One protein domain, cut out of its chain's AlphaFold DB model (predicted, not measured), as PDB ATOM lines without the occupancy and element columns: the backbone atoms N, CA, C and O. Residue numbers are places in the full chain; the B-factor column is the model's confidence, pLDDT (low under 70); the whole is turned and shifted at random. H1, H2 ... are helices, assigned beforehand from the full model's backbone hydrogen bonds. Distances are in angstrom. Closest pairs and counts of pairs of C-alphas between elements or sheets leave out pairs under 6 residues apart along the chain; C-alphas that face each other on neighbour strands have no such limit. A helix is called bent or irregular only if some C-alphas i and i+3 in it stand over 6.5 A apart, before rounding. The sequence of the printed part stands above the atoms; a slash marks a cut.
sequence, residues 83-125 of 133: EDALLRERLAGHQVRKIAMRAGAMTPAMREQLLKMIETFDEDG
ATOM      1  N   GLU A  83       2.915   7.734 -92.050       63.72
ATOM      2  CA  GLU A  83       4.354   7.986 -92.105       63.72
ATOM      3  C   GLU A  83       4.789   8.678 -93.410       63.72
ATOM      4  O   GLU A  83       5.608   9.594 -93.356       63.72
ATOM      5  N   ASP A  84       4.197   8.356 -94.565       72.88
ATOM      6  CA  ASP A  84       4.457   9.035 -95.845       72.88
ATOM      7  C   ASP A  84       3.930  10.476 -95.854       72.88
ATOM      8  O   ASP A  84       4.526  11.365 -96.476       72.88
ATOM      9  N   ALA A  85       2.798  10.729 -95.192       75.44
ATOM     10  CA  ALA A  85       2.253  12.075 -95.025       75.44
ATOM     11  C   ALA A  85       3.144  12.925 -94.111       75.44
ATOM     12  O   ALA A  85       3.526  14.040 -94.485       75.44
ATOM     13  N   LEU A  86       3.549  12.369 -92.969       79.38
ATOM     14  CA  LEU A  86       4.486  13.004 -92.049       79.38
ATOM     15  C   LEU A  86       5.847  13.241 -92.716       79.38
ATOM     16  O   LEU A  86       6.425  14.321 -92.596       79.38
ATOM     17  N   LEU A  87       6.355  12.275 -93.482       82.62
ATOM     18  CA  LEU A  87       7.601  12.410 -94.229       82.62
ATOM     19  C   LEU A  87       7.516  13.548 -95.254       82.62
ATOM     20  O   LEU A  87       8.436  14.366 -95.340       82.62
ATOM     21  N   ARG A  88       6.410  13.646 -96.005       82.88
ATOM     22  CA  ARG A  88       6.159  14.759 -96.938       82.88
ATOM     23  C   ARG A  88       6.153  16.107 -96.226       82.88
ATOM     24  O   ARG A  88       6.787  17.042 -96.715       82.88
ATOM     25  N   GLU A  89       5.478  16.201 -95.083       86.81
ATOM     26  CA  GLU A  89       5.454  17.409 -94.258       86.81
ATOM     27  C   GLU A  89       6.870  17.801 -93.808       86.81
ATOM     28  O   GLU A  89       7.311  18.930 -94.033       86.81
ATOM     29  N   ARG A  90       7.638  16.854 -93.260       86.94
ATOM     30  CA  ARG A  90       9.014  17.093 -92.791       86.94
ATOM     31  C   ARG A  90       9.949  17.506 -93.933       86.94
ATOM     32  O   ARG A  90      10.748  18.431 -93.776       86.94
ATOM     33  N   LEU A  91       9.823  16.884 -95.106       87.06
ATOM     34  CA  LEU A  91      10.613  17.211 -96.301       87.06
ATOM     35  C   LEU A  91      10.160  18.495 -97.017       87.06
ATOM     36  O   LEU A  91      10.858  18.963 -97.923       87.06
ATOM     37  N   ALA A  92       9.041  19.118 -96.635       88.19
ATOM     38  CA  ALA A  92       8.669  20.430 -97.164       88.19
ATOM     39  C   ALA A  92       9.667  21.523 -96.727       88.19
ATOM     40  O   ALA A  92       9.890  22.501 -97.452       88.19
ATOM     41  N   GLY A  93      10.330  21.332 -95.579       92.75
ATOM     42  CA  GLY A  93      11.326  22.251 -95.038       92.75
ATOM     43  C   GLY A  93      12.591  22.345 -95.897       92.75
ATOM     44  O   GLY A  93      13.309  21.366 -96.104       92.75
ATOM     45  N   HIS A  94      12.943  23.556 -96.350       90.69
ATOM     46  CA  HIS A  94      14.161  23.785 -97.143       90.69
ATOM     47  C   HIS A  94      15.445  23.354 -96.411       90.69
ATOM     48  O   HIS A  94      16.355  22.804 -97.029       90.69
ATOM     49  N   GLN A  95      15.530  23.583 -95.097       89.06
ATOM     50  CA  GLN A  95      16.691  23.163 -94.309       89.06
ATOM     51  C   GLN A  95      16.781  21.637 -94.192       89.06
ATOM     52  O   GLN A  95      17.854  21.086 -94.430       89.06
ATOM     53  N   VAL A  96      15.655  20.960 -93.944       92.12
ATOM     54  CA  VAL A  96      15.570  19.492 -93.886       92.12
ATOM     55  C   VAL A  96      16.024  18.876 -95.209       92.12
ATOM     56  O   VAL A  96      16.892  18.006 -95.214       92.12
ATOM     57  N   ARG A  97      15.551  19.400 -96.350       92.56
ATOM     58  CA  ARG A  97      16.012  18.947 -97.675       92.56
ATOM     59  C   ARG A  97      17.514  19.130 -97.873       92.56
ATOM     60  O   ARG A  97      18.167  18.224 -98.380       92.56
ATOM     61  N   LYS A  98      18.090  20.264 -97.461       92.56
ATOM     62  CA  LYS A  98      19.545  20.486 -97.566       92.56
ATOM     63  C   LYS A  98      20.349  19.477 -96.742       92.56
ATOM     64  O   LYS A  98      21.387  19.019 -97.214       92.56
ATOM     65  N   ILE A  99      19.888  19.144 -95.537       92.12
ATOM     66  CA  ILE A  99      20.534  18.140 -94.681       92.12
ATOM     67  C   ILE A  99      20.422  16.761 -95.331       92.12
ATOM     68  O   ILE A  99      21.443  16.105 -95.511       92.12
ATOM     69  N   ALA A 100      19.224  16.368 -95.772       91.69
ATOM     70  CA  ALA A 100      18.987  15.092 -96.441       91.69
ATOM     71  C   ALA A 100      19.876  14.912 -97.685       91.69
ATOM     72  O   ALA A 100      20.538  13.885 -97.824       91.69
ATOM     73  N   MET A 101      19.974  15.934 -98.545       93.50
ATOM     74  CA  MET A 101      20.823  15.886 -99.744       93.50
ATOM     75  C   MET A 101      22.311  15.739 -99.401       93.50
ATOM     76  O   MET A 101      23.028  15.003-100.075       93.50
ATOM     77  N   ARG A 102      22.788  16.391 -98.331       91.69
ATOM     78  CA  ARG A 102      24.174  16.228 -97.865       91.69
ATOM     79  C   ARG A 102      24.418  14.858 -97.238       91.69
ATOM     80  O   ARG A 102      25.410  14.224 -97.575       91.69
ATOM     81  N   ALA A 103      23.518  14.385 -96.380       92.88
ATOM     82  CA  ALA A 103      23.611  13.073 -95.738       92.88
ATOM     83  C   ALA A 103      23.528  11.911 -96.747       92.88
ATOM     84  O   ALA A 103      24.132  10.854 -96.544       92.88
ATOM     85  N   GLY A 104      22.823  12.114 -97.865       90.56
ATOM     86  CA  GLY A 104      22.770  11.175 -98.984       90.56
ATOM     87  C   GLY A 104      24.130  10.948 -99.653       90.56
ATOM     88  O   GLY A 104      24.431   9.819-100.027       90.56
ATOM     89  N   ALA A 105      24.975  11.981 -99.730       91.94
ATOM     90  CA  ALA A 105      26.318  11.911-100.314       91.94
ATOM     91  C   ALA A 105      27.408  11.428 -99.332       91.94
ATOM     92  O   ALA A 105      28.553  11.223 -99.731       91.94
ATOM     93  N   MET A 106      27.081  11.273 -98.045       93.88
ATOM     94  CA  MET A 106      28.017  10.808 -97.018       93.88
ATOM     95  C   MET A 106      28.218   9.288 -97.056       93.88
ATOM     96  O   MET A 106      27.334   8.533 -97.464       93.88
ATOM     97  N   THR A 107      29.367   8.832 -96.549       95.06
ATOM     98  CA  THR A 107      29.599   7.406 -96.288       95.06
ATOM     99  C   THR A 107      28.663   6.897 -95.179       95.06
ATOM    100  O   THR A 107      28.245   7.686 -94.324       95.06
ATOM    101  N   PRO A 108      28.349   5.587 -95.134       92.31
ATOM    102  CA  PRO A 108      27.475   5.026 -94.100       92.31
ATOM    103  C   PRO A 108      27.933   5.342 -92.667       92.31
ATOM    104  O   PRO A 108      27.121   5.768 -91.853       92.31
ATOM    105  N   ALA A 109      29.238   5.232 -92.387       93.38
ATOM    106  CA  ALA A 109      29.804   5.529 -91.068       93.38
ATOM    107  C   ALA A 109      29.600   6.998 -90.651       93.38
ATOM    108  O   ALA A 109      29.269   7.292 -89.506       93.38
ATOM    109  N   MET A 110      29.742   7.933 -91.596       92.06
ATOM    110  CA  MET A 110      29.540   9.359 -91.329       92.06
ATOM    111  C   MET A 110      28.055   9.698 -91.138       92.06
ATOM    112  O   MET A 110      27.714  10.565 -90.337       92.06
ATOM    113  N   ARG A 111      27.154   8.988 -91.833       94.75
ATOM    114  CA  ARG A 111      25.704   9.108 -91.623       94.75
ATOM    115  C   ARG A 111      25.297   8.635 -90.228       94.75
ATOM    116  O   ARG A 111      24.477   9.288 -89.595       94.75
ATOM    117  N   GLU A 112      25.892   7.550 -89.738       93.69
ATOM    118  CA  GLU A 112      25.665   7.064 -88.372       93.69
ATOM    119  C   GLU A 112      26.157   8.074 -87.325       93.69
ATOM    120  O   GLU A 112      25.467   8.351 -86.347       93.69
ATOM    121  N   GLN A 113      27.322   8.687 -87.552       93.06
ATOM    122  CA  GLN A 113      27.832   9.734 -86.668       93.06
ATOM    123  C   GLN A 113      26.934  10.982 -86.657       93.06
ATOM    124  O   GLN A 113      26.709  11.561 -85.596       93.06
ATOM    125  N   LEU A 114      26.390  11.383 -87.812       93.00
ATOM    126  CA  LEU A 114      25.423  12.479 -87.902       93.00
ATOM    127  C   LEU A 114      24.136  12.175 -87.121       93.00
ATOM    128  O   LEU A 114      23.632  13.060 -86.437       93.00
ATOM    129  N   LEU A 115      23.620  10.944 -87.207       94.00
ATOM    130  CA  LEU A 115      22.439  10.525 -86.443       94.00
ATOM    131  C   LEU A 115      22.682  10.644 -84.933       94.00
ATOM    132  O   LEU A 115      21.893  11.293 -84.256       94.00
ATOM    133  N   LYS A 116      23.828  10.159 -84.436       93.31
ATOM    134  CA  LYS A 116      24.211  10.289 -83.016       93.31
ATOM    135  C   LYS A 116      24.282  11.744 -82.547       93.31
ATOM    136  O   LYS A 116      23.886  12.060 -81.430       93.31
ATOM    137  N   MET A 117      24.783  12.645 -83.398       91.81
ATOM    138  CA  MET A 117      24.805  14.078 -83.085       91.81
ATOM    139  C   MET A 117      23.392  14.657 -82.971       91.81
ATOM    140  O   MET A 117      23.134  15.415 -82.046       91.81
ATOM    141  N   ILE A 118      22.486  14.303 -83.890       91.69
ATOM    142  CA  ILE A 118      21.085  14.750 -83.847       91.69
ATOM    143  C   ILE A 118      20.404  14.248 -82.568       91.69
ATOM    144  O   ILE A 118      19.789  15.049 -81.878       91.69
ATOM    145  N   GLU A 119      20.589  12.972 -82.218       91.81
ATOM    146  CA  GLU A 119      20.054  12.379 -80.982       91.81
ATOM    147  C   GLU A 119      20.517  13.148 -79.736       91.81
ATOM    148  O   GLU A 119      19.700  13.490 -78.888       91.81
ATOM    149  N   THR A 120      21.803  13.512 -79.668       93.12
ATOM    150  CA  THR A 120      22.342  14.300 -78.543       93.12
ATOM    151  C   THR A 120      21.671  15.676 -78.441       93.12
ATOM    152  O   THR A 120      21.299  16.113 -77.356       93.12
ATOM    153  N   PHE A 121      21.476  16.366 -79.570       86.31
ATOM    154  CA  PHE A 121      20.830  17.683 -79.573       86.31
ATOM    155  C   PHE A 121      19.329  17.628 -79.262       86.31
ATOM    156  O   PHE A 121      18.794  18.588 -78.709       86.31
ATOM    157  N   ASP A 122      18.654  16.532 -79.610       82.31
ATOM    158  CA  ASP A 122      17.244  16.324 -79.279       82.31
ATOM    159  C   ASP A 122      17.052  16.066 -77.769       82.31
ATOM    160  O   ASP A 122      16.062  16.526 -77.193       82.31
ATOM    161  N   GLU A 123      18.009  15.410 -77.101       74.19
ATOM    162  CA  GLU A 123      18.006  15.204 -75.642       74.19
ATOM    163  C   GLU A 123      18.209  16.515 -74.856       74.19
ATOM    164  O   GLU A 123      17.517  16.762 -73.862       74.19
ATOM    165  N   ASP A 124      19.081  17.403 -75.342       66.44
ATOM    166  CA  ASP A 124      19.352  18.722 -74.744       66.44
ATOM    167  C   ASP A 124      18.201  19.739 -74.943       66.44
ATOM    168  O   ASP A 124      18.180  20.810 -74.329       66.44
ATOM    169  N   GLY A 125      17.229  19.424 -75.805       54.16
ATOM    170  CA  GLY A 125      16.158  20.320 -76.247       54.16
ATOM    171  C   GLY A 125      14.905  20.374 -75.366       54.16
ATOM    172  O   GLY A 125      13.933  21.027 -75.756       54.16
TER     173      GLY A 125
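What this domain is: This is residues 83 to 125 of the 133 residues of an uncharacterized protein of Streptomyces auratus AGR0001 (UniProt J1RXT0). Three helices follow one another end to end in an open, folded path: H2 and H3 make a V, meeting near the end of H2 and the start of H3, and H1 turns off from the other end of H2 as one arm of an L. The space between the arms is open, and contacts between the helices are few. The printed part has 43 residues with three named helices in the order H1, H2, H3 and no named strand, and its class is all helix. The whole is loose, with a radius of gyration of the C-alphas of 11.7 A, and the C-alphas span 27 by 27 by 18 A along their three main axes.

How they stand to each other: The longest helix is H3, residues 108 to 123. H2, residues 94 to 104, is close to H3 but not clearly touching it, with 1 pair of C-alphas within 8 A. The closest C-alphas of the two are those of Ala 103 and Arg 111, 6.1 A apart. H2 and H3 run opposite ways at a steep tilt of 37 degrees, only just beyond shallow. H1, residues 83 to 92, is close to H2 but not clearly touching it, with 2 pairs of C-alphas within 8 A. Their closest C-alphas are those of Leu 91 and Arg 97, 5.8 A apart. The lines of H1 and H2 stand about perpendicular at 71 degrees, only just beyond steep. H1 and H3 are apart. In H1, H2 and H3 every O i to N i+4 pair is within hydrogen-bond range.

Where its parts are: H3 measures 23.1 A from C-alpha 108 at (27.475, 5.026, -94.100) to C-alpha 123 at (18.006, 15.204, -75.642). H2 measures 15.4 A from its first to its last C-alpha, those of His 94 and Gly 104. H1 measures 14.1 A and begins with C-alpha 83 at (4.354, 7.986, -92.105). None of the three helices is bent or irregular.

The domain as a whole: The two C-alphas farthest apart are those of Ala 85 and Ala 109, at 28.6 A. The first and last printed C-alphas, those of Glu 83 and Gly 125, are 23.3 A apart. The printed part has no cut. The links from H1 to H2, of 1 residue, and from H2 to H3, of 3 residues, are both tight. Residues 83 to 90 of H1 stand free, as do residues 92 to 99, of which 94 to 99 belong to H2, and residues 116 to 125, of which 116 to 123 belong to H3. The mean pLDDT of the printed part is 87.5, and the model's confidence is under 70 at residue 83 and residues 124 to 125.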